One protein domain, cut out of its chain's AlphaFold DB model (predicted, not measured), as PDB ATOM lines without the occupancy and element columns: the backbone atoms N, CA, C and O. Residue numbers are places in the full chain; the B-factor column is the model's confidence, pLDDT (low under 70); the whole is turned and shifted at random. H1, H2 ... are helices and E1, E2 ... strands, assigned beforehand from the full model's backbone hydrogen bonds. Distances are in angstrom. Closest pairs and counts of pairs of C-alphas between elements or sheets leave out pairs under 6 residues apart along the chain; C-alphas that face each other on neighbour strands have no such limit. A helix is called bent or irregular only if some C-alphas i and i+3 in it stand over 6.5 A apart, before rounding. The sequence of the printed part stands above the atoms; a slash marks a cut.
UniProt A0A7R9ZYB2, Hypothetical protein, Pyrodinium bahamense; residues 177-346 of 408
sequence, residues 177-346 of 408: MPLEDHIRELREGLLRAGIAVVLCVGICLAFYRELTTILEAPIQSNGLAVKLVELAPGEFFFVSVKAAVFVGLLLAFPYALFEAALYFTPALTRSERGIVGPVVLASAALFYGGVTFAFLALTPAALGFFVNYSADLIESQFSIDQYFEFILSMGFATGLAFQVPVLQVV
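Overview. This is residues 177 to 346 of the 408 residues of the protein "Hypothetical protein" of Pyrodinium bahamense (UniProt A0A7R9ZYB2). This is a long, loose layer of helices: H1 and H4 make its two long sides, the bent helix H3 slants between them, and H5 packs between arm H3a and H4. Near one end H2 crosses from H3a to H4 beside the tiny strand pair E1 and E2; short H6 packs on H4, and residues 309 to 314 stick out. The 170 printed residues hold six named helices and two named strands, in the order H1 H2 E1 H3 H4 E2 H5 H6; the class is mostly helix and the sheet E1 E2 is parallel. The whole is loose, radius of gyration of the C-alphas 19.6 A, and only just a rod, spanning 65 by 32 by 22 A.

Arrangement. Start at H1, residues 179 to 206, then find H3, residues 235 to 267, assigned as one helix by its hydrogen bonds but bent: C-alphas 251 and 254 are 7.1 A apart, between arms H3a, 235 to 251, and H3b, 254 to 267. H1 touches H3a with residues 197 to 205 alone, closest C-alphas Val 201 and Gly 248 at 4.1 A, a steep tilt of 47 degrees, opposite ways. H1 touches H3b at a shallow tilt of 8 degrees, closest C-alphas Ala 193 and Ala 256 at 5.1 A. H2, residues 208 to 221, touches H3a about perpendicular at 89 degrees, closest C-alphas Tyr 208 and Ser 240 at 6.6 A, with residues 208 to 212 alone. H3b and H4, residues 273 to 310, form a helical hairpin, closest C-alphas Pro 254 and Ala 284 at 4.9 A. H5, residues 320 to 337, touches H4, closest C-alphas Gly 290 and Gly 335 at 4.5 A, a tilt of 38 degrees, only just steep. E1, residues 227 to 229, and E2, residues 317 to 319, are parallel, with N 229 and O 318 at 2.9 A; E1, H3, H4 and E2 form a strand-helix-strand unit, two parallel strands joined through helices, its crossover left-handed. H6, residues 340 to 346, touches H4, closest C-alphas Ser 283 and Val 342 at 6.0 A. Every O i to N i+4 pair is within hydrogen-bond range in H1, H3a, H5 and H6, but 8 of 10 in H2, 8 of 10 in H3b and 30 of 34 in H4.

Along the chain. Find C-alpha 179 at (19.897, -29.713, 11.260); from there H1 runs 40.7 A. H3a measures 24.1 A, H5 25.4 A, and H4 54.0 A, ending at C-alpha 310 (77.333, -34.381, 20.367).

Size, cuts and confidence. The C-alphas farthest apart, Pro 178 and Asp 312, are 67.2 A apart. The printed part has no cut and no long link. Confidence is under 70 at residues 177, 222 to 223 and 225.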
ATOM      1  N   MET A 177      16.365 -30.747  17.637       65.94
ATOM      2  CA  MET A 177      16.877 -29.569  16.943       65.94
ATOM      3  C   MET A 177      16.926 -29.846  15.435       65.94
ATOM      4  O   MET A 177      17.442 -30.891  15.029       65.94
ATOM      5  N   PRO A 178      16.415 -28.943  14.578       82.88
ATOM      6  CA  PRO A 178      16.601 -29.084  13.143       82.88
ATOM      7  C   PRO A 178      18.095 -29.001  12.807       82.88
ATOM      8  O   PRO A 178      18.860 -28.313  13.483       82.88
ATOM      9  N   LEU A 179      18.502 -29.661  11.718       82.31
ATOM     10  CA  LEU A 179      19.897 -29.713  11.260       82.31
ATOM     11  C   LEU A 179      20.545 -28.316  11.158       82.31
ATOM     12  O   LEU A 179      21.727 -28.151  11.446       82.31
ATOM     13  N   GLU A 180      19.758 -27.304  10.786       85.00
ATOM     14  CA  GLU A 180      20.185 -25.905  10.703       85.00
ATOM     15  C   GLU A 180      20.551 -25.290  12.062       85.00
ATOM     16  O   GLU A 180      21.526 -24.544  12.135       85.00
ATOM     17  N   ASP A 181      19.811 -25.607  13.132       83.56
ATOM     18  CA  ASP A 181      20.095 -25.118  14.488       83.56
ATOM     19  C   ASP A 181      21.379 -25.783  15.026       83.56
ATOM     20  O   ASP A 181      22.238 -25.096  15.573       83.56
ATOM     21  N   HIS A 182      21.581 -27.082  14.775       83.94
ATOM     22  CA  HIS A 182      22.795 -27.805  15.185       83.94
ATOM     23  C   HIS A 182      24.054 -27.323  14.430       83.94
ATOM     24  O   HIS A 182      25.109 -27.100  15.024       83.94
ATOM     25  N   ILE A 183      23.951 -27.059  13.119       88.31
ATOM     26  CA  ILE A 183      25.049 -26.453  12.340       88.31
ATOM     27  C   ILE A 183      25.298 -24.991  12.760       88.31
ATOM     28  O   ILE A 183      26.437 -24.513  12.688       88.31
ATOM     29  N   ARG A 184      24.265 -24.266  13.218       88.19
ATOM     30  CA  ARG A 184      24.422 -22.925  13.798       88.19
ATOM     31  C   ARG A 184      25.187 -22.982  15.119       88.19
ATOM     32  O   ARG A 184      26.143 -22.229  15.270       88.19
ATOM     33  N   GLU A 185      24.848 -23.914  16.005       86.25
ATOM     34  CA  GLU A 185      25.559 -24.150  17.269       86.25
ATOM     35  C   GLU A 185      27.051 -24.453  17.040       86.25
ATOM     36  O   GLU A 185      27.901 -23.803  17.650       86.25
ATOM     37  N   LEU A 186      27.387 -25.325  16.077       87.81
ATOM     38  CA  LEU A 186      28.782 -25.588  15.688       87.81
ATOM     39  C   LEU A 186      29.511 -24.323  15.217       87.81
ATOM     40  O   LEU A 186      30.666 -24.091  15.576       87.81
ATOM     41  N   ARG A 187      28.849 -23.498  14.395       94.19
ATOM     42  CA  ARG A 187      29.423 -22.247  13.878       94.19
ATOM     43  C   ARG A 187      29.662 -21.242  14.998       94.19
ATOM     44  O   ARG A 187      30.713 -20.607  15.026       94.19
ATOM     45  N   GLU A 188      28.696 -21.073  15.891       90.62
ATOM     46  CA  GLU A 188      28.787 -20.122  16.995       90.62
ATOM     47  C   GLU A 188      29.823 -20.567  18.033       90.62
ATOM     48  O   GLU A 188      30.640 -19.745  18.442       90.62
ATOM     49  N   GLY A 189      29.881 -21.860  18.372       90.12
ATOM     50  CA  GLY A 189      30.930 -22.418  19.231       90.12
ATOM     51  C   GLY A 189      32.329 -22.279  18.623       90.12
ATOM     52  O   GLY A 189      33.258 -21.850  19.306       90.12
ATOM     53  N   LEU A 190      32.484 -22.524  17.316       93.00
ATOM     54  CA  LEU A 190      33.751 -22.301  16.606       93.00
ATOM     55  C   LEU A 190      34.161 -20.816  16.590       93.00
ATOM     56  O   LEU A 190      35.346 -20.508  16.722       93.00
ATOM     57  N   LEU A 191      33.205 -19.890  16.465       95.12
ATOM     58  CA  LEU A 191      33.471 -18.450  16.554       95.12
ATOM     59  C   LEU A 191      33.856 -18.026  17.980       95.12
ATOM     60  O   LEU A 191      34.828 -17.287  18.136       95.12
ATOM     61  N   ARG A 192      33.164 -18.520  19.016       94.25
ATOM     62  CA  ARG A 192      33.512 -18.265  20.428       94.25
ATOM     63  C   ARG A 192      34.901 -18.815  20.767       94.25
ATOM     64  O   ARG A 192      35.726 -18.083  21.311       94.25
ATOM     65  N   ALA A 193      35.206 -20.047  20.357       94.56
ATOM     66  CA  ALA A 193      36.534 -20.641  20.501       94.56
ATOM     67  C   ALA A 193      37.613 -19.854  19.732       94.56
ATOM     68  O   ALA A 193      38.690 -19.601  20.270       94.56
ATOM     69  N   GLY A 194      37.324 -19.401  18.507       95.94
ATOM     70  CA  GLY A 194      38.230 -18.553  17.725       95.94
ATOM     71  C   GLY A 194      38.522 -17.204  18.395       95.94
ATOM     72  O   GLY A 194      39.674 -16.773  18.431       95.94
ATOM     73  N   ILE A 195      37.508 -16.565  18.987       97.12
ATOM     74  CA  ILE A 195      37.674 -15.335  19.779       97.12
ATOM     75  C   ILE A 195      38.526 -15.609  21.026       97.12
ATOM     76  O   ILE A 195      39.442 -14.838  21.306       97.12
ATOM     77  N   ALA A 196      38.291 -16.719  21.736       96.75
ATOM     78  CA  ALA A 196      39.106 -17.115  22.887       96.75
ATOM     79  C   ALA A 196      40.585 -17.326  22.505       96.75
ATOM     80  O   ALA A 196      41.464 -16.800  23.186       96.75
ATOM     81  N   VAL A 197      40.869 -17.994  21.376       97.31
ATOM     82  CA  VAL A 197      42.236 -18.118  20.832       97.31
ATOM     83  C   VAL A 197      42.840 -16.737  20.566       97.31
ATOM     84  O   VAL A 197      43.938 -16.464  21.041       97.31
ATOM     85  N   VAL A 198      42.138 -15.837  19.868       97.62
ATOM     86  CA  VAL A 198      42.652 -14.485  19.564       97.62
ATOM     87  C   VAL A 198      42.947 -13.681  20.838       97.62
ATOM     88  O   VAL A 198      43.977 -13.008  20.903       97.62
ATOM     89  N   LEU A 199      42.105 -13.786  21.871       97.81
ATOM     90  CA  LEU A 199      42.341 -13.146  23.169       97.81
ATOM     91  C   LEU A 199      43.572 -13.733  23.879       97.81
ATOM     92  O   LEU A 199      44.437 -12.975  24.319       97.81
ATOM     93  N   CYS A 200      43.704 -15.061  23.942       97.44
ATOM     94  CA  CYS A 200      44.870 -15.720  24.535       97.44
ATOM     95  C   CYS A 200      46.172 -15.390  23.784       97.44
ATOM     96  O   CYS A 200      47.176 -15.082  24.423       97.44
ATOM     97  N   VAL A 201      46.157 -15.368  22.447       97.81
ATOM     98  CA  VAL A 201      47.310 -14.949  21.627       97.81
ATOM     99  C   VAL A 201      47.658 -13.478  21.874       97.81
ATOM    100  O   VAL A 201      48.833 -13.153  22.025       97.81
ATOM    101  N   GLY A 202      46.664 -12.589  21.988       97.31
ATOM    102  CA  GLY A 202      46.883 -11.181  22.336       97.31
ATOM    103  C   GLY A 202      47.554 -10.997  23.703       97.31
ATOM    104  O   GLY A 202      48.467 -10.182  23.836       97.31
ATOM    105  N   ILE A 203      47.166 -11.800  24.699       96.81
ATOM    106  CA  ILE A 203      47.807 -11.830  26.023       96.81
ATOM    107  C   ILE A 203      49.249 -12.359  25.916       96.81
ATOM    108  O   ILE A 203      50.168 -11.730  26.438       96.81
ATOM    109  N   CYS A 204      49.482 -13.459  25.192       95.88
ATOM    110  CA  CYS A 204      50.828 -14.004  24.985       95.88
ATOM    111  C   CYS A 204      51.765 -13.047  24.220       95.88
ATOM    112  O   CYS A 204      52.961 -13.029  24.497       95.88
ATOM    113  N   LEU A 205      51.240 -12.232  23.297       95.88
ATOM    114  CA  LEU A 205      52.003 -11.180  22.611       95.88
ATOM    115  C   LEU A 205      52.342 -10.004  23.540       95.88
ATOM    116  O   LEU A 205      53.424  -9.430  23.422       95.88
ATOM    117  N   ALA A 206      51.454  -9.648  24.474       96.00
ATOM    118  CA  ALA A 206      51.721  -8.599  25.460       96.00
ATOM    119  C   ALA A 206      52.829  -8.999  26.456       96.00
ATOM    120  O   ALA A 206      53.678  -8.174  26.787       96.00
ATOM    121  N   PHE A 207      52.857 -10.272  26.871       95.25
ATOM    122  CA  PHE A 207      53.827 -10.842  27.821       95.25
ATOM    123  C   PHE A 207      54.878 -11.735  27.136       95.25
ATOM    124  O   PHE A 207      55.244 -12.810  27.622       95.25
ATOM    125  N   TYR A 208      55.360 -11.312  25.961       93.38
ATOM    126  CA  TYR A 208      56.265 -12.124  25.139       93.38
ATOM    127  C   TYR A 208      57.636 -12.381  25.794       93.38
ATOM    128  O   TYR A 208      58.297 -13.357  25.446       93.38
ATOM    129  N   ARG A 209      58.076 -11.528  26.731       92.88
ATOM    130  CA  ARG A 209      59.382 -11.640  27.414       92.88
ATOM    131  C   ARG A 209      59.352 -12.715  28.491       92.88
ATOM    132  O   ARG A 209      60.270 -13.522  28.625       92.88
ATOM    133  N   GLU A 210      58.267 -12.725  29.248       94.00
ATOM    134  CA  GLU A 210      57.942 -13.732  30.246       94.00
ATOM    135  C   GLU A 210      57.766 -15.089  29.548       94.00
ATOM    136  O   GLU A 210      58.326 -16.090  29.991       94.00
ATOM    137  N   LEU A 211      57.089 -15.094  28.392       92.94
ATOM    138  CA  LEU A 211      56.923 -16.268  27.539       92.94
ATOM    139  C   LEU A 211      58.261 -16.854  27.057       92.94
ATOM    140  O   LEU A 211      58.489 -18.049  27.246       92.94
ATOM    141  N   THR A 212      59.163 -16.051  26.476       91.25
ATOM    142  CA  THR A 212      60.481 -16.550  26.028       91.25
ATOM    143  C   THR A 212      61.311 -17.071  27.198       91.25
ATOM    144  O   THR A 212      61.895 -18.145  27.097       91.25
ATOM    145  N   THR A 213      61.282 -16.381  28.344       91.06
ATOM    146  CA  THR A 213      62.003 -16.807  29.558       91.06
ATOM    147  C   THR A 213      61.505 -18.164  30.074       91.06
ATOM    148  O   THR A 213      62.309 -18.993  30.499       91.06
ATOM    149  N   ILE A 214      60.194 -18.427  30.006       92.38
ATOM    150  CA  ILE A 214      59.627 -19.744  30.334       92.38
ATOM    151  C   ILE A 214      60.092 -20.794  29.317       92.38
ATOM    152  O   ILE A 214      60.535 -21.866  29.721       92.38
ATOM    153  N   LEU A 215      60.030 -20.502  28.014       90.44
ATOM    154  CA  LEU A 215      60.406 -21.461  26.966       90.44
ATOM    155  C   LEU A 215      61.895 -21.845  26.991       90.44
ATOM    156  O   LEU A 215      62.215 -22.977  26.648       90.44
ATOM    157  N   GLU A 216      62.787 -20.956  27.438       90.06
ATOM    158  CA  GLU A 216      64.229 -21.217  27.589       90.06
ATOM    159  C   GLU A 216      64.604 -22.010  28.856       90.06
ATOM    160  O   GLU A 216      65.695 -22.591  28.937       90.06
ATOM    161  N   ALA A 217      63.713 -22.065  29.852       89.31
ATOM    162  CA  ALA A 217      63.991 -22.683  31.147       89.31
ATOM    163  C   ALA A 217      64.484 -24.152  31.084       89.31
ATOM    164  O   ALA A 217      65.324 -24.506  31.917       89.31
ATOM    165  N   PRO A 218      64.067 -25.021  30.133       86.06
ATOM    166  CA  PRO A 218      64.582 -26.390  30.030       86.06
ATOM    167  C   PRO A 218      66.080 -26.483  29.703       86.06
ATOM    168  O   PRO A 218      66.722 -27.431  30.154       86.06
ATOM    169  N   ILE A 219      66.660 -25.521  28.973       82.44
ATOM    170  CA  ILE A 219      68.121 -25.477  28.753       82.44
ATOM    171  C   ILE A 219      68.816 -25.045  30.050       82.44
ATOM    172  O   ILE A 219      69.698 -25.745  30.549       82.44
ATOM    173  N   GLN A 220      68.371 -23.922  30.626       76.81
ATOM    174  CA  GLN A 220      69.012 -23.296  31.788       76.81
ATOM    175  C   GLN A 220      68.991 -24.208  33.029       76.81
ATOM    176  O   GLN A 220      70.009 -24.383  33.697       76.81
ATOM    177  N   SER A 221      67.843 -24.826  33.324       72.25
ATOM    178  CA  SER A 221      67.633 -25.637  34.536       72.25
ATOM    179  C   SER A 221      68.415 -26.952  34.568       72.25
ATOM    180  O   SER A 221      68.767 -27.417  35.650       72.25
ATOM    181  N   ASN A 222      68.721 -27.539  33.408       67.50
ATOM    182  CA  ASN A 222      69.480 -28.790  33.315       67.50
ATOM    183  C   ASN A 222      71.003 -28.566  33.228       67.50
ATOM    184  O   ASN A 222      71.753 -29.524  33.056       67.50
ATOM    185  N   GLY A 223      71.476 -27.314  33.326       65.94
ATOM    186  CA  GLY A 223      72.901 -26.980  33.230       65.94
ATOM    187  C   GLY A 223      73.513 -27.260  31.853       65.94
ATOM    188  O   GLY A 223      74.735 -27.352  31.730       65.94
ATOM    189  N   LEU A 224      72.682 -27.415  30.817       71.19
ATOM    190  CA  LEU A 224      73.134 -27.653  29.451       71.19
ATOM    191  C   LEU A 224      73.831 -26.391  28.936       71.19
ATOM    192  O   LEU A 224      73.191 -25.366  28.723       71.19
ATOM    193  N   ALA A 225      75.138 -26.486  28.688       66.00
ATOM    194  CA  ALA A 225      75.971 -25.404  28.155       66.00
ATOM    195  C   ALA A 225      75.719 -25.126  26.654       66.00
ATOM    196  O   ALA A 225      76.645 -24.836  25.900       66.00
ATOM    197  N   VAL A 226      74.463 -25.238  26.213       76.88
ATOM    198  CA  VAL A 226      74.032 -24.939  24.849       76.88
ATOM    199  C   VAL A 226      73.663 -23.471  24.762       76.88
ATOM    200  O   VAL A 226      72.823 -22.976  25.514       76.88
ATOM    201  N   LYS A 227      74.261 -22.778  23.801       81.94
ATOM    202  CA  LYS A 227      73.898 -21.407  23.469       81.94
ATOM    203  C   LYS A 227      72.839 -21.410  22.363       81.94
ATOM    204  O   LYS A 227      72.979 -22.097  21.350       81.94
ATOM    205  N   LEU A 228      71.788 -20.617  22.565       86.50
ATOM    206  CA  LEU A 228      70.835 -20.284  21.509       86.50
ATOM    207  C   LEU A 228      71.448 -19.234  20.577       86.50
ATOM    208  O   LEU A 228      72.094 -18.283  21.031       86.50
ATOM    209  N   VAL A 229      71.247 -19.414  19.274       89.62
ATOM    210  CA  VAL A 229      71.715 -18.497  18.229       89.62
ATOM    211  C   VAL A 229      70.559 -18.059  17.330       89.62
ATOM    212  O   VAL A 229      69.652 -18.834  17.033       89.62
ATOM    213  N   GLU A 230      70.610 -16.802  16.895       90.50
ATOM    214  CA  GLU A 230      69.774 -16.263  15.821       90.50
ATOM    215  C   GLU A 230      70.559 -16.421  14.506       90.50
ATOM    216  O   GLU A 230      71.717 -15.994  14.428       90.50
ATOM    217  N   LEU A 231      69.981 -17.077  13.497       91.00
ATOM    218  CA  LEU A 231      70.635 -17.338  12.207       91.00
ATOM    219  C   LEU A 231      70.450 -16.183  11.217       91.00
ATOM    220  O   LEU A 231      71.310 -15.965  10.360       91.00
ATOM    221  N   ALA A 232      69.342 -15.443  11.321       90.50
ATOM    222  CA  ALA A 232      69.043 -14.296  10.466       90.50
ATOM    223  C   ALA A 232      68.490 -13.113  11.283       90.50
ATOM    224  O   ALA A 232      67.618 -13.315  12.122       90.50
ATOM    225  N   PRO A 233      68.935 -11.864  11.034       86.88
ATOM    226  CA  PRO A 233      68.509 -10.712  11.826       86.88
ATOM    227  C   PRO A 233      67.000 -10.468  11.693       86.88
ATOM    228  O   PRO A 233      66.513 -10.141  10.608       86.88
ATOM    229  N   GLY A 234      66.273 -10.595  12.805       87.38
ATOM    230  CA  GLY A 234      64.815 -10.460  12.846       87.38
ATOM    231  C   GLY A 234      64.063 -11.794  12.865       87.38
ATOM    232  O   GLY A 234      62.836 -11.776  12.978       87.38
ATOM    233  N   GLU A 235      64.760 -12.936  12.828       90.62
ATOM    234  CA  GLU A 235      64.196 -14.256  13.144       90.62
ATOM    235  C   GLU A 235      63.473 -14.201  14.497       90.62
ATOM    236  O   GLU A 235      62.309 -14.594  14.575       90.62
ATOM    237  N   PHE A 236      64.079 -13.588  15.523       90.56
ATOM    238  CA  PHE A 236      63.491 -13.479  16.867       90.56
ATOM    239  C   PHE A 236      62.081 -12.848  16.882       90.56
ATOM    240  O   PHE A 236      61.222 -13.243  17.676       90.56
ATOM    241  N   PHE A 237      61.800 -11.889  15.990       92.38
ATOM    242  CA  PHE A 237      60.468 -11.279  15.880       92.38
ATOM    243  C   PHE A 237      59.430 -12.280  15.356       92.38
ATOM    244  O   PHE A 237      58.347 -12.411  15.925       92.38
ATOM    245  N   PHE A 238      59.764 -13.043  14.314       92.12
ATOM    246  CA  PHE A 238      58.866 -14.079  13.805       92.12
ATOM    247  C   PHE A 238      58.720 -15.244  14.793       92.12
ATOM    248  O   PHE A 238      57.608 -15.741  14.966       92.12
ATOM    249  N   VAL A 239      59.789 -15.631  15.495       94.12
ATOM    250  CA  VAL A 239      59.772 -16.689  16.523       94.12
ATOM    251  C   VAL A 239      58.873 -16.318  17.698       94.12
ATOM    252  O   VAL A 239      58.022 -17.114  18.088       94.12
ATOM    253  N   SER A 240      58.993 -15.102  18.236       93.06
ATOM    254  CA  SER A 240      58.140 -14.646  19.344       93.06
ATOM    255  C   SER A 240      56.659 -14.546  18.948       93.06
ATOM    256  O   SER A 240      55.795 -14.931  19.738       93.06
ATOM    257  N   VAL A 241      56.347 -14.146  17.707       95.06
ATOM    258  CA  VAL A 241      54.970 -14.177  17.181       95.06
ATOM    259  C   VAL A 241      54.466 -15.615  16.983       95.06
ATOM    260  O   VAL A 241      53.362 -15.922  17.436       95.06
ATOM    261  N   LYS A 242      55.260 -16.524  16.387       94.25
ATOM    262  CA  LYS A 242      54.929 -17.967  16.304       94.25
ATOM    263  C   LYS A 242      54.627 -18.530  17.698       94.25
ATOM    264  O   LYS A 242      53.605 -19.186  17.892       94.25
ATOM    265  N   ALA A 243      55.489 -18.247  18.674       95.56
ATOM    266  CA  ALA A 243      55.376 -18.749  20.038       95.56
ATOM    267  C   ALA A 243      54.107 -18.263  20.740       95.56
ATOM    268  O   ALA A 243      53.387 -19.068  21.330       95.56
ATOM    269  N   ALA A 244      53.783 -16.975  20.619       96.56
ATOM    270  CA  ALA A 244      52.549 -16.432  21.174       96.56
ATOM    271  C   ALA A 244      51.291 -17.020  20.510       96.56
ATOM    272  O   ALA A 244      50.300 -17.249  21.203       96.56
ATOM    273  N   VAL A 245      51.335 -17.333  19.206       96.62
ATOM    274  CA  VAL A 245      50.248 -18.042  18.506       96.62
ATOM    275  C   VAL A 245      50.068 -19.465  19.047       96.62
ATOM    276  O   VAL A 245      48.955 -19.834  19.422       96.62
ATOM    277  N   PHE A 246      51.143 -20.256  19.144       95.94
ATOM    278  CA  PHE A 246      51.059 -21.632  19.649       95.94
ATOM    279  C   PHE A 246      50.663 -21.696  21.132       95.94
ATOM    280  O   PHE A 246      49.802 -22.497  21.490       95.94
ATOM    281  N   VAL A 247      51.227 -20.853  22.005       96.69
ATOM    282  CA  VAL A 247      50.878 -20.872  23.440       96.69
ATOM    283  C   VAL A 247      49.501 -20.259  23.701       96.69
ATOM    284  O   VAL A 247      48.757 -20.789  24.523       96.69
ATOM    285  N   GLY A 248      49.091 -19.237  22.946       96.81
ATOM    286  CA  GLY A 248      47.712 -18.746  22.993       96.81
ATOM    287  C   GLY A 248      46.698 -19.819  22.572       96.81
ATOM    288  O   GLY A 248      45.658 -19.963  23.212       96.81
ATOM    289  N   LEU A 249      47.031 -20.639  21.567       96.62
ATOM    290  CA  LEU A 249      46.235 -21.807  21.182       96.62
ATOM    291  C   LEU A 249      46.207 -22.888  22.279       96.62
ATOM    292  O   LEU A 249      45.137 -23.428  22.546       96.62
ATOM    293  N   LEU A 250      47.334 -23.175  22.949       96.06
ATOM    294  CA  LEU A 250      47.378 -24.100  24.096       96.06
ATOM    295  C   LEU A 250      46.466 -23.635  25.245       96.06
ATOM    296  O   LEU A 250      45.706 -24.438  25.782       96.06
ATOM    297  N   LEU A 251      46.510 -22.350  25.608       96.44
ATOM    298  CA  LEU A 251      45.695 -21.790  26.695       96.44
ATOM    299  C   LEU A 251      44.193 -21.765  26.360       96.44
ATOM    300  O   LEU A 251      43.359 -21.986  27.239       96.44
ATOM    301  N   ALA A 252      43.838 -21.539  25.094       97.00
ATOM    302  CA  ALA A 252      42.450 -21.552  24.633       97.00
ATOM    303  C   ALA A 252      41.900 -22.967  24.353       97.00
ATOM    304  O   ALA A 252      40.682 -23.156  24.319       97.00
ATOM    305  N   PHE A 253      42.757 -23.980  24.180       96.19
ATOM    306  CA  PHE A 253      42.339 -25.345  23.847       96.19
ATOM    307  C   PHE A 253      41.298 -25.973  24.801       96.19
ATOM    308  O   PHE A 253      40.313 -26.512  24.297       96.19
ATOM    309  N   PRO A 254      41.409 -25.900  26.147       94.31
ATOM    310  CA  PRO A 254      40.367 -26.441  27.027       94.31
ATOM    311  C   PRO A 254      39.018 -25.713  26.900       94.31
ATOM    312  O   PRO A 254      37.979 -26.335  27.106       94.31
ATOM    313  N   TYR A 255      39.004 -24.434  26.506       95.38
ATOM    314  CA  TYR A 255      37.758 -23.732  26.181       95.38
ATOM    315  C   TYR A 255      37.166 -24.229  24.850       95.38
ATOM    316  O   TYR A 255      35.962 -24.450  24.751       95.38
ATOM    317  N   ALA A 256      38.010 -24.508  23.850       93.94
ATOM    318  CA  ALA A 256      37.571 -25.151  22.611       93.94
ATOM    319  C   ALA A 256      37.024 -26.579  22.843       93.94
ATOM    320  O   ALA A 256      36.056 -26.969  22.192       93.94
ATOM    321  N   LEU A 257      37.579 -27.340  23.800       92.31
ATOM    322  CA  LEU A 257      37.009 -28.625  24.231       92.31
ATOM    323  C   LEU A 257      35.639 -28.467  24.904       92.31
ATOM    324  O   LEU A 257      34.764 -29.301  24.678       92.31
ATOM    325  N   PHE A 258      35.436 -27.419  25.707       91.88
ATOM    326  CA  PHE A 258      34.139 -27.127  26.324       91.88
ATOM    327  C   PHE A 258      33.066 -26.822  25.266       91.88
ATOM    328  O   PHE A 258      32.019 -27.464  25.268       91.88
ATOM    329  N   GLU A 259      33.352 -25.935  24.309       92.12
ATOM    330  CA  GLU A 259      32.452 -25.646  23.176       92.12
ATOM    331  C   GLU A 259      32.153 -26.905  22.335       92.12
ATOM    332  O   GLU A 259      31.006 -27.155  21.962       92.12
ATOM    333  N   ALA A 260      33.159 -27.755  22.092       90.06
ATOM    334  CA  ALA A 260      32.964 -29.029  21.399       90.06
ATOM    335  C   ALA A 260      32.080 -30.009  22.198       90.06
ATOM    336  O   ALA A 260      31.245 -30.701  21.619       90.06
ATOM    337  N   ALA A 261      32.224 -30.062  23.525       87.88
ATOM    338  CA  ALA A 261      31.402 -30.906  24.390       87.88
ATOM    339  C   ALA A 261      29.947 -30.413  24.493       87.88
ATOM    340  O   ALA A 261      29.027 -31.236  24.532       87.88
ATOM    341  N   LEU A 262      29.716 -29.094  24.462       85.56
ATOM    342  CA  LEU A 262      28.371 -28.526  24.322       85.56
ATOM    343  C   LEU A 262      27.723 -28.980  23.008       85.56
ATOM    344  O   LEU A 262      26.631 -29.535  23.044       85.56
ATOM    345  N   TYR A 263      28.432 -28.892  21.878       86.12
ATOM    346  CA  TYR A 263      27.932 -29.381  20.585       86.12
ATOM    347  C   TYR A 263      27.571 -30.884  20.579       86.12
ATOM    348  O   TYR A 263      26.645 -31.294  19.880       86.12
ATOM    349  N   PHE A 264      28.234 -31.726  21.382       84.38
ATOM    350  CA  PHE A 264      27.842 -33.137  21.547       84.38
ATOM    351  C   PHE A 264      26.706 -33.364  22.564       84.38
ATOM    352  O   PHE A 264      26.059 -34.409  22.532       84.38
ATOM    353  N   THR A 265      26.408 -32.402  23.441       81.50
ATOM    354  CA  THR A 265      25.371 -32.508  24.487       81.50
ATOM    355  C   THR A 265      23.934 -32.794  23.989       81.50
ATOM    356  O   THR A 265      23.218 -33.519  24.698       81.50
ATOM    357  N   PRO A 266      23.465 -32.330  22.807       76.62
ATOM    358  CA  PRO A 266      22.183 -32.778  22.245       76.62
ATOM    359  C   PRO A 266      22.171 -34.247  21.778       76.62
ATOM    360  O   PRO A 266      21.090 -34.808  21.624       76.62
ATOM    361  N   ALA A 267      23.330 -34.892  21.585       78.38
ATOM    362  CA  ALA A 267      23.426 -36.305  21.193       78.38
ATOM    363  C   ALA A 267      23.476 -37.288  22.385       78.38
ATOM    364  O   ALA A 267      23.413 -38.499  22.177       78.38
ATOM    365  N   LEU A 268      23.594 -36.789  23.621       79.00
ATOM    366  CA  LEU A 268      23.587 -37.590  24.853       79.00
ATOM    367  C   LEU A 268      22.169 -37.722  25.423       79.00
ATOM    368  O   LEU A 268      21.369 -36.783  25.356       79.00
ATOM    369  N   THR A 269      21.864 -38.860  26.055       80.62
ATOM    370  CA  THR A 269      20.574 -39.042  26.743       80.62
ATOM    371  C   THR A 269      20.448 -38.122  27.968       80.62
ATOM    372  O   THR A 269      21.452 -37.680  28.535       80.62
ATOM    373  N   ARG A 270      19.210 -37.869  28.443       73.25
ATOM    374  CA  ARG A 270      18.960 -37.043  29.649       73.25
ATOM    375  C   ARG A 270      19.758 -37.535  30.881       73.25
ATOM    376  O   ARG A 270      20.149 -36.715  31.700       73.25
ATOM    377  N   SER A 271      20.059 -38.838  30.977       76.00
ATOM    378  CA  SER A 271      20.857 -39.442  32.064       76.00
ATOM    379  C   SER A 271      22.376 -39.234  31.917       76.00
ATOM    380  O   SER A 271      23.096 -39.127  32.906       76.00
ATOM    381  N   GLU A 272      22.890 -39.148  30.688       79.88
ATOM    382  CA  GLU A 272      24.333 -39.017  30.422       79.88
ATOM    383  C   GLU A 272      24.807 -37.557  30.444       79.88
ATOM    384  O   GLU A 272      25.984 -37.294  30.694       79.88
ATOM    385  N   ARG A 273      23.895 -36.595  30.234       80.06
ATOM    386  CA  ARG A 273      24.202 -35.154  30.199       80.06
ATOM    387  C   ARG A 273      24.911 -34.649  31.463       80.06
ATOM    388  O   ARG A 273      25.839 -33.852  31.352       80.06
ATOM    389  N   GLY A 274      24.554 -35.167  32.641       80.69
ATOM    390  CA  GLY A 274      25.207 -34.826  33.913       80.69
ATOM    391  C   GLY A 274      26.679 -35.260  34.024       80.69
ATOM    392  O   GLY A 274      27.368 -34.840  34.947       80.69
ATOM    393  N   ILE A 275      27.188 -36.076  33.093       84.19
ATOM    394  CA  ILE A 275      28.592 -36.518  33.070       84.19
ATOM    395  C   ILE A 275      29.466 -35.578  32.209       84.19
ATOM    396  O   ILE A 275      30.690 -35.581  32.343       84.19
ATOM    397  N   VAL A 276      28.870 -34.714  31.374       86.12
ATOM    398  CA  VAL A 276      29.612 -33.799  30.481       86.12
ATOM    399  C   VAL A 276      30.484 -32.816  31.272       86.12
ATOM    400  O   VAL A 276      31.676 -32.702  30.989       86.12
ATOM    401  N   GLY A 277      29.931 -32.162  32.298       87.38
ATOM    402  CA  GLY A 277      30.649 -31.209  33.157       87.38
ATOM    403  C   GLY A 277      31.947 -31.769  33.766       87.38
ATOM    404  O   GLY A 277      33.024 -31.216  33.508       87.38
ATOM    405  N   PRO A 278      31.907 -32.877  34.535       89.50
ATOM    406  CA  PRO A 278      33.119 -33.478  35.094       89.50
ATOM    407  C   PRO A 278      34.069 -34.048  34.026       89.50
ATOM    408  O   PRO A 278      35.283 -33.987  34.224       89.50
ATOM    409  N   VAL A 279      33.566 -34.538  32.884       90.12
ATOM    410  CA  VAL A 279      34.421 -34.983  31.764       90.12
ATOM    411  C   VAL A 279      35.204 -33.821  31.149       90.12
ATOM    412  O   VAL A 279      36.399 -33.983  30.906       90.12
ATOM    413  N   VAL A 280      34.591 -32.652  30.944       92.06
ATOM    414  CA  VAL A 280      35.292 -31.477  30.390       92.06
ATOM    415  C   VAL A 280      36.339 -30.932  31.363       92.06
ATOM    416  O   VAL A 280      37.441 -30.575  30.943       92.06
ATOM    417  N   LEU A 281      36.067 -30.906  32.675       93.75
ATOM    418  CA  LEU A 281      37.117 -30.502  33.615       93.75
ATOM    419  C   LEU A 281      38.264 -31.523  33.646       93.75
ATOM    420  O   LEU A 281      39.431 -31.128  33.656       93.75
ATOM    421  N   ALA A 282      37.955 -32.823  33.609       94.12
ATOM    422  CA  ALA A 282      38.975 -33.859  33.495       94.12
ATOM    423  C   ALA A 282      39.789 -33.713  32.197       94.12
ATOM    424  O   ALA A 282      41.010 -33.858  32.232       94.12
ATOM    425  N   SER A 283      39.159 -33.361  31.072       95.31
ATOM    426  CA  SER A 283      39.837 -33.174  29.786       95.31
ATOM    427  C   SER A 283      40.768 -31.959  29.784       95.31
ATOM    428  O   SER A 283      41.895 -32.053  29.292       95.31
ATOM    429  N   ALA A 284      40.351 -30.852  30.408       96.00
ATOM    430  CA  ALA A 284      41.183 -29.669  30.621       96.00
ATOM    431  C   ALA A 284      42.370 -29.949  31.562       96.00
ATOM    432  O   ALA A 284      43.501 -29.554  31.270       96.00
ATOM    433  N   ALA A 285      42.141 -30.682  32.658       96.69
ATOM    434  CA  ALA A 285      43.196 -31.090  33.585       96.69
ATOM    435  C   ALA A 285      44.208 -32.043  32.924       96.69
ATOM    436  O   ALA A 285      45.417 -31.852  33.070       96.69
ATOM    437  N   LEU A 286      43.739 -33.024  32.142       96.12
ATOM    438  CA  LEU A 286      44.604 -33.912  31.358       96.12
ATOM    439  C   LEU A 286      45.359 -33.150  30.264       96.12
ATOM    440  O   LEU A 286      46.529 -33.450  30.040       96.12
ATOM    441  N   PHE A 287      44.752 -32.143  29.626       97.75
ATOM    442  CA  PHE A 287      45.434 -31.324  28.621       97.75
ATOM    443  C   PHE A 287      46.635 -30.585  29.216       97.75
ATOM    444  O   PHE A 287      47.763 -30.762  28.755       97.75
ATOM    445  N   TYR A 288      46.415 -29.811  30.284       97.06
ATOM    446  CA  TYR A 288      47.497 -29.090  30.954       97.06
ATOM    447  C   TYR A 288      48.511 -30.040  31.603       97.06
ATOM    448  O   TYR A 288      49.710 -29.753  31.578       97.06
ATOM    449  N   GLY A 289      48.072 -31.202  32.094       97.00
ATOM    450  CA  GLY A 289      48.957 -32.286  32.524       97.00
ATOM    451  C   GLY A 289      49.862 -32.793  31.395       97.00
ATOM    452  O   GLY A 289      51.062 -32.949  31.611       97.00
ATOM    453  N   GLY A 290      49.328 -32.973  30.184       96.12
ATOM    454  CA  GLY A 290      50.077 -33.392  28.995       96.12
ATOM    455  C   GLY A 290      51.081 -32.352  28.502       96.12
ATOM    456  O   GLY A 290      52.229 -32.694  28.223       96.12
ATOM    457  N   VAL A 291      50.691 -31.074  28.469       96.44
ATOM    458  CA  VAL A 291      51.600 -29.958  28.139       96.44
ATOM    459  C   VAL A 291      52.721 -29.847  29.181       96.44
ATOM    460  O   VAL A 291      53.895 -29.747  28.824       96.44
ATOM    461  N   THR A 292      52.385 -29.953  30.469       95.81
ATOM    462  CA  THR A 292      53.362 -29.930  31.572       95.81
ATOM    463  C   THR A 292      54.310 -31.131  31.507       95.81
ATOM    464  O   THR A 292      55.515 -30.980  31.695       95.81
ATOM    465  N   PHE A 293      53.800 -32.322  31.187       94.81
ATOM    466  CA  PHE A 293      54.598 -33.534  30.995       94.81
ATOM    467  C   PHE A 293      55.542 -33.428  29.786       94.81
ATOM    468  O   PHE A 293      56.707 -33.818  29.881       94.81
ATOM    469  N   ALA A 294      55.097 -32.842  28.673       94.00
ATOM    470  CA  ALA A 294      55.965 -32.582  27.526       94.00
ATOM    471  C   ALA A 294      57.120 -31.632  27.877       94.00
ATOM    472  O   ALA A 294      58.274 -31.886  27.526       94.00
ATOM    473  N   PHE A 295      56.815 -30.560  28.609       93.38
ATOM    474  CA  PHE A 295      57.786 -29.542  29.003       93.38
ATOM    475  C   PHE A 295      58.772 -30.035  30.080       93.38
ATOM    476  O   PHE A 295      59.967 -29.771  29.979       93.38
ATOM    477  N   LEU A 296      58.305 -30.793  31.081       92.62
ATOM    478  CA  LEU A 296      59.127 -31.245  32.216       92.62
ATOM    479  C   LEU A 296      59.781 -32.625  32.044       92.62
ATOM    480  O   LEU A 296      60.720 -32.922  32.778       92.62
ATOM    481  N   ALA A 297      59.313 -33.475  31.122       91.38
ATOM    482  CA  ALA A 297      59.877 -34.814  30.913       91.38
ATOM    483  C   ALA A 297      60.404 -35.037  29.488       91.38
ATOM    484  O   ALA A 297      61.556 -35.438  29.330       91.38
ATOM    485  N   LEU A 298      59.604 -34.775  28.448       91.69
ATOM    486  CA  LEU A 298      60.015 -35.085  27.068       91.69
ATOM    487  C   LEU A 298      61.078 -34.106  26.554       91.69
ATOM    488  O   LEU A 298      62.090 -34.539  26.011       91.69
ATOM    489  N   THR A 299      60.884 -32.806  26.780       91.75
ATOM    490  CA  THR A 299      61.826 -31.750  26.377       91.75
ATOM    491  C   THR A 299      63.230 -31.951  26.975       91.75
ATOM    492  O   THR A 299      64.182 -32.031  26.197       91.75
ATOM    493  N   PRO A 300      63.422 -32.096  28.304       89.94
ATOM    494  CA  PRO A 300      64.757 -32.335  28.857       89.94
ATOM    495  C   PRO A 300      65.341 -33.701  28.467       89.94
ATOM    496  O   PRO A 300      66.553 -33.795  28.284       89.94
ATOM    497  N   ALA A 301      64.520 -34.740  28.258       90.25
ATOM    498  CA  ALA A 301      65.005 -36.017  27.722       90.25
ATOM    499  C   ALA A 301      65.545 -35.877  26.285       90.25
ATOM    500  O   ALA A 301      66.578 -36.464  25.963       90.25
ATOM    501  N   ALA A 302      64.896 -35.060  25.448       90.31
ATOM    502  CA  ALA A 302      65.344 -34.740  24.094       90.31
ATOM    503  C   ALA A 302      66.676 -33.984  24.098       90.31
ATOM    504  O   ALA A 302      67.664 -34.436  23.521       90.31
ATOM    505  N   LEU A 303      66.716 -32.841  24.789       89.50
ATOM    506  CA  LEU A 303      67.893 -31.972  24.850       89.50
ATOM    507  C   LEU A 303      69.079 -32.710  25.487       89.50
ATOM    508  O   LEU A 303      70.200 -32.634  24.986       89.50
ATOM    509  N   GLY A 304      68.816 -33.492  26.539       88.31
ATOM    510  CA  GLY A 304      69.792 -34.377  27.162       88.31
ATOM    511  C   GLY A 304      70.329 -35.439  26.199       88.31
ATOM    512  O   GLY A 304      71.539 -35.656  26.173       88.31
ATOM    513  N   PHE A 305      69.485 -36.066  25.371       88.75
ATOM    514  CA  PHE A 305      69.959 -36.989  24.334       88.75
ATOM    515  C   PHE A 305      70.856 -36.277  23.310       88.75
ATOM    516  O   PHE A 305      71.974 -36.735  23.075       88.75
ATOM    517  N   PHE A 306      70.419 -35.144  22.751       87.06
ATOM    518  CA  PHE A 306      71.184 -34.433  21.721       87.06
ATOM    519  C   PHE A 306      72.546 -33.943  22.217       87.06
ATOM    520  O   PHE A 306      73.548 -34.171  21.541       87.06
ATOM    521  N   VAL A 307      72.607 -33.333  23.404       87.69
ATOM    522  CA  VAL A 307      73.871 -32.815  23.950       87.69
ATOM    523  C   VAL A 307      74.839 -33.946  24.294       87.69
ATOM    524  O   VAL A 307      76.007 -33.860  23.920       87.69
ATOM    525  N   ASN A 308      74.372 -35.032  24.922       87.69
ATOM    526  CA  ASN A 308      75.231 -36.190  25.207       87.69
ATOM    527  C   ASN A 308      75.672 -36.926  23.927       87.69
ATOM    528  O   ASN A 308      76.750 -37.511  23.912       87.69
ATOM    529  N   TYR A 309      74.884 -36.882  22.849       87.06
ATOM    530  CA  TYR A 309      75.267 -37.444  21.551       87.06
ATOM    531  C   TYR A 309      76.342 -36.609  20.828       87.06
ATOM    532  O   TYR A 309      77.188 -37.174  20.136       87.06
ATOM    533  N   SER A 310      76.345 -35.278  20.995       84.25
ATOM    534  CA  SER A 310      77.333 -34.381  20.367       84.25
ATOM    535  C   SER A 310      78.593 -34.100  21.201       84.25
ATOM    536  O   SER A 310      79.551 -33.561  20.651       84.25
ATOM    537  N   ALA A 311      78.589 -34.428  22.500       82.19
ATOM    538  CA  ALA A 311      79.525 -33.910  23.509       82.19
ATOM    539  C   ALA A 311      81.021 -34.000  23.143       82.19
ATOM    540  O   ALA A 311      81.749 -33.029  23.330       82.19
ATOM    541  N   ASP A 312      81.466 -35.132  22.590       79.69
ATOM    542  CA  ASP A 312      82.876 -35.375  22.235       79.69
ATOM    543  C   ASP A 312      83.238 -34.956  20.791       79.69
ATOM    544  O   ASP A 312      84.350 -35.218  20.329       79.69
ATOM    545  N   LEU A 313      82.301 -34.359  20.041       82.88
ATOM    546  CA  LEU A 313      82.424 -34.140  18.592       82.88
ATOM    547  C   LEU A 313      82.360 -32.666  18.173       82.88
ATOM    548  O   LEU A 313      83.173 -32.239  17.352       82.88
ATOM    549  N   ILE A 314      81.377 -31.902  18.667       80.38
ATOM    550  CA  ILE A 314      81.116 -30.510  18.249       80.38
ATOM    551  C   ILE A 314      80.514 -29.726  19.428       80.38
ATOM    552  O   ILE A 314      79.659 -30.249  20.141       80.38
ATOM    553  N   GLU A 315      80.894 -28.454  19.600       78.94
ATOM    554  CA  GLU A 315      80.170 -27.533  20.488       78.94
ATOM    555  C   GLU A 315      78.694 -27.429  20.075       78.94
ATOM    556  O   GLU A 315      78.370 -27.043  18.951       78.94
ATOM    557  N   SER A 316      77.788 -27.762  20.994       81.69
ATOM    558  CA  SER A 316      76.353 -27.788  20.718       81.69
ATOM    559  C   SER A 316      75.762 -26.370  20.725       81.69
ATOM    560  O   SER A 316      75.912 -25.619  21.690       81.69
ATOM    561  N   GLN A 317      75.096 -25.998  19.630       86.25
ATOM    562  CA  GLN A 317      74.456 -24.697  19.394       86.25
ATOM    563  C   GLN A 317      73.089 -24.966  18.745       86.25
ATOM    564  O   GLN A 317      73.020 -25.773  17.816       86.25
ATOM    565  N   PHE A 318      72.014 -24.297  19.177       88.75
ATOM    566  CA  PHE A 318      70.675 -24.468  18.581       88.75
ATOM    567  C   PHE A 318      70.118 -23.146  18.033       88.75
ATOM    568  O   PHE A 318      70.236 -22.101  18.673       88.75
ATOM    569  N   SER A 319      69.475 -23.199  16.858       91.81
ATOM    570  CA  SER A 319      68.708 -22.070  16.305       91.81
ATOM    571  C   SER A 319      67.491 -21.798  17.180       91.81
ATOM    572  O   SER A 319      66.792 -22.746  17.557       91.81
ATOM    573  N   ILE A 320      67.194 -20.531  17.467       92.06
ATOM    574  CA  ILE A 320      66.051 -20.205  18.326       92.06
ATOM    575  C   ILE A 320      64.706 -20.599  17.689       92.06
ATOM    576  O   ILE A 320      63.874 -21.168  18.395       92.06
ATOM    577  N   ASP A 321      64.511 -20.422  16.373       92.94
ATOM    578  CA  ASP A 321      63.277 -20.869  15.696       92.94
ATOM    579  C   ASP A 321      63.056 -22.384  15.823       92.94
ATOM    580  O   ASP A 321      61.996 -22.829  16.259       92.94
ATOM    581  N   GLN A 322      64.092 -23.184  15.549       92.12
ATOM    582  CA  GLN A 322      64.028 -24.649  15.636       92.12
ATOM    583  C   GLN A 322      63.801 -25.146  17.070       92.12
ATOM    584  O   GLN A 322      63.049 -26.095  17.283       92.12
ATOM    585  N   TYR A 323      64.434 -24.509  18.059       92.19
ATOM    586  CA  TYR A 323      64.262 -24.850  19.473       92.19
ATOM    587  C   TYR A 323      62.834 -24.552  19.963       92.19
ATOM    588  O   TYR A 323      62.221 -25.383  20.639       92.19
ATOM    589  N   PHE A 324      62.280 -23.401  19.577       93.38
ATOM    590  CA  PHE A 324      60.917 -23.016  19.936       93.38
ATOM    591  C   PHE A 324      59.891 -23.889  19.201       93.38
ATOM    592  O   PHE A 324      58.981 -24.414  19.840       93.38
ATOM    593  N   GLU A 325      60.052 -24.123  17.893       92.88
ATOM    594  CA  GLU A 325      59.192 -25.025  17.115       92.88
ATOM    595  C   GLU A 325      59.199 -26.454  17.682       92.88
ATOM    596  O   GLU A 325      58.131 -27.051  17.834       92.88
ATOM    597  N   PHE A 326      60.368 -26.970  18.085       93.00
ATOM    598  CA  PHE A 326      60.495 -28.266  18.752       93.00
ATOM    599  C   PHE A 326      59.633 -28.350  20.026       93.00
ATOM    600  O   PHE A 326      58.780 -29.238  20.122       93.00
ATOM    601  N   ILE A 327      59.804 -27.420  20.977       93.38
ATOM    602  CA  ILE A 327      59.056 -27.431  22.249       93.38
ATOM    603  C   ILE A 327      57.556 -27.226  22.017       93.38
ATOM    604  O   ILE A 327      56.737 -27.938  22.601       93.38
ATOM    605  N   LEU A 328      57.179 -26.269  21.169       94.50
ATOM    606  CA  LEU A 328      55.781 -25.903  20.937       94.50
ATOM    607  C   LEU A 328      55.010 -27.016  20.221       94.50
ATOM    608  O   LEU A 328      53.906 -27.365  20.645       94.50
ATOM    609  N   SER A 329      55.608 -27.610  19.185       93.25
ATOM    610  CA  SER A 329      55.020 -28.735  18.456       93.25
ATOM    611  C   SER A 329      54.900 -29.970  19.352       93.25
ATOM    612  O   SER A 329      53.815 -30.542  19.463       93.25
ATOM    613  N   MET A 330      55.961 -30.328  20.088       92.31
ATOM    614  CA  MET A 330      55.942 -31.460  21.023       92.31
ATOM    615  C   MET A 330      54.932 -31.254  22.166       92.31
ATOM    616  O   MET A 330      54.208 -32.187  22.525       92.31
ATOM    617  N   GLY A 331      54.840 -30.039  22.716       94.19
ATOM    618  CA  GLY A 331      53.873 -29.671  23.751       94.19
ATOM    619  C   GLY A 331      52.426 -29.774  23.270       94.19
ATOM    620  O   GLY A 331      51.600 -30.394  23.940       94.19
ATOM    621  N   PHE A 332      52.132 -29.245  22.080       94.06
ATOM    622  CA  PHE A 332      50.809 -29.328  21.456       94.06
ATOM    623  C   PHE A 332      50.425 -30.773  21.111       94.06
ATOM    624  O   PHE A 332      49.361 -31.247  21.517       94.06
ATOM    625  N   ALA A 333      51.320 -31.512  20.452       93.06
ATOM    626  CA  ALA A 333      51.129 -32.920  20.109       93.06
ATOM    627  C   ALA A 333      50.873 -33.799  21.348       93.06
ATOM    628  O   ALA A 333      49.990 -34.660  21.331       93.06
ATOM    629  N   THR A 334      51.594 -33.555  22.446       94.06
ATOM    630  CA  THR A 334      51.415 -34.298  23.703       94.06
ATOM    631  C   THR A 334      50.140 -33.880  24.440       94.06
ATOM    632  O   THR A 334      49.424 -34.742  24.945       94.06
ATOM    633  N   GLY A 335      49.787 -32.591  24.456       95.38
ATOM    634  CA  GLY A 335      48.507 -32.121  25.001       95.38
ATOM    635  C   GLY A 335      47.305 -32.771  24.302       95.38
ATOM    636  O   GLY A 335      46.384 -33.252  24.968       95.38
ATOM    637  N   LEU A 336      47.352 -32.878  22.967       94.44
ATOM    638  CA  LEU A 336      46.364 -33.621  22.176       94.44
ATOM    639  C   LEU A 336      46.380 -35.127  22.478       94.44
ATOM    640  O   LEU A 336      45.318 -35.726  22.648       94.44
ATOM    641  N   ALA A 337      47.558 -35.749  22.601       93.69
ATOM    642  CA  ALA A 337      47.680 -37.162  22.970       93.69
ATOM    643  C   ALA A 337      47.017 -37.480  24.324       93.69
ATOM    644  O   ALA A 337      46.377 -38.524  24.476       93.69
ATOM    645  N   PHE A 338      47.089 -36.559  25.288       95.75
ATOM    646  CA  PHE A 338      46.430 -36.686  26.592       95.75
ATOM    647  C   PHE A 338      44.889 -36.599  26.527       95.75
ATOM    648  O   PHE A 338      44.232 -36.857  27.532       95.75
ATOM    649  N   GLN A 339      44.289 -36.325  25.360       96.25
ATOM    650  CA  GLN A 339      42.837 -36.431  25.147       96.25
ATOM    651  C   GLN A 339      42.373 -37.842  24.748       96.25
ATOM    652  O   GLN A 339      41.176 -38.128  24.800       96.25
ATOM    653  N   VAL A 340      43.287 -38.760  24.403       94.50
ATOM    654  CA  VAL A 340      42.931 -40.152  24.060       94.50
ATOM    655  C   VAL A 340      42.164 -40.867  25.192       94.50
ATOM    656  O   VAL A 340      41.122 -41.452  24.885       94.50
ATOM    657  N   PRO A 341      42.558 -40.780  26.484       94.50
ATOM    658  CA  PRO A 341      41.790 -41.378  27.582       94.50
ATOM    659  C   PRO A 341      40.394 -40.771  27.736       94.50
ATOM    660  O   PRO A 341      39.437 -41.494  27.994       94.50
ATOM    661  N   VAL A 342      40.263 -39.454  27.538       94.44
ATOM    662  CA  VAL A 342      38.978 -38.739  27.605       94.44
ATOM    663  C   VAL A 342      38.029 -39.277  26.536       94.44
ATOM    664  O   VAL A 342      36.899 -39.655  26.837       94.44
ATOM    665  N   LEU A 343      38.514 -39.386  25.295       93.25
ATOM    666  CA  LEU A 343      37.740 -39.903  24.169       93.25
ATOM    667  C   LEU A 343      37.337 -41.374  24.374       93.25
ATOM    668  O   LEU A 343      36.203 -41.739  24.073       93.25
ATOM    669  N   GLN A 344      38.225 -42.207  24.933       93.50
ATOM    670  CA  GLN A 344      37.893 -43.585  25.320       93.50
ATOM    671  C   GLN A 344      36.763 -43.621  26.360       93.50
ATOM    672  O   GLN A 344      35.801 -44.370  26.181       93.50
ATOM    673  N   VAL A 345      36.847 -42.798  27.412       91.62
ATOM    674  CA  VAL A 345      35.833 -42.731  28.477       91.62
ATOM    675  C   VAL A 345      34.477 -42.274  27.932       91.62
ATOM    676  O   VAL A 345      33.475 -42.934  28.198       91.62
ATOM    677  N   VAL A 346      34.434 -41.226  27.101       90.25
ATOM    678  CA  VAL A 346      33.193 -40.746  26.459       90.25
ATOM    679  C   VAL A 346      32.562 -41.821  25.567       90.25
ATOM    680  O   VAL A 346      31.377 -42.122  25.710       90.25
TER     681      VAL A 346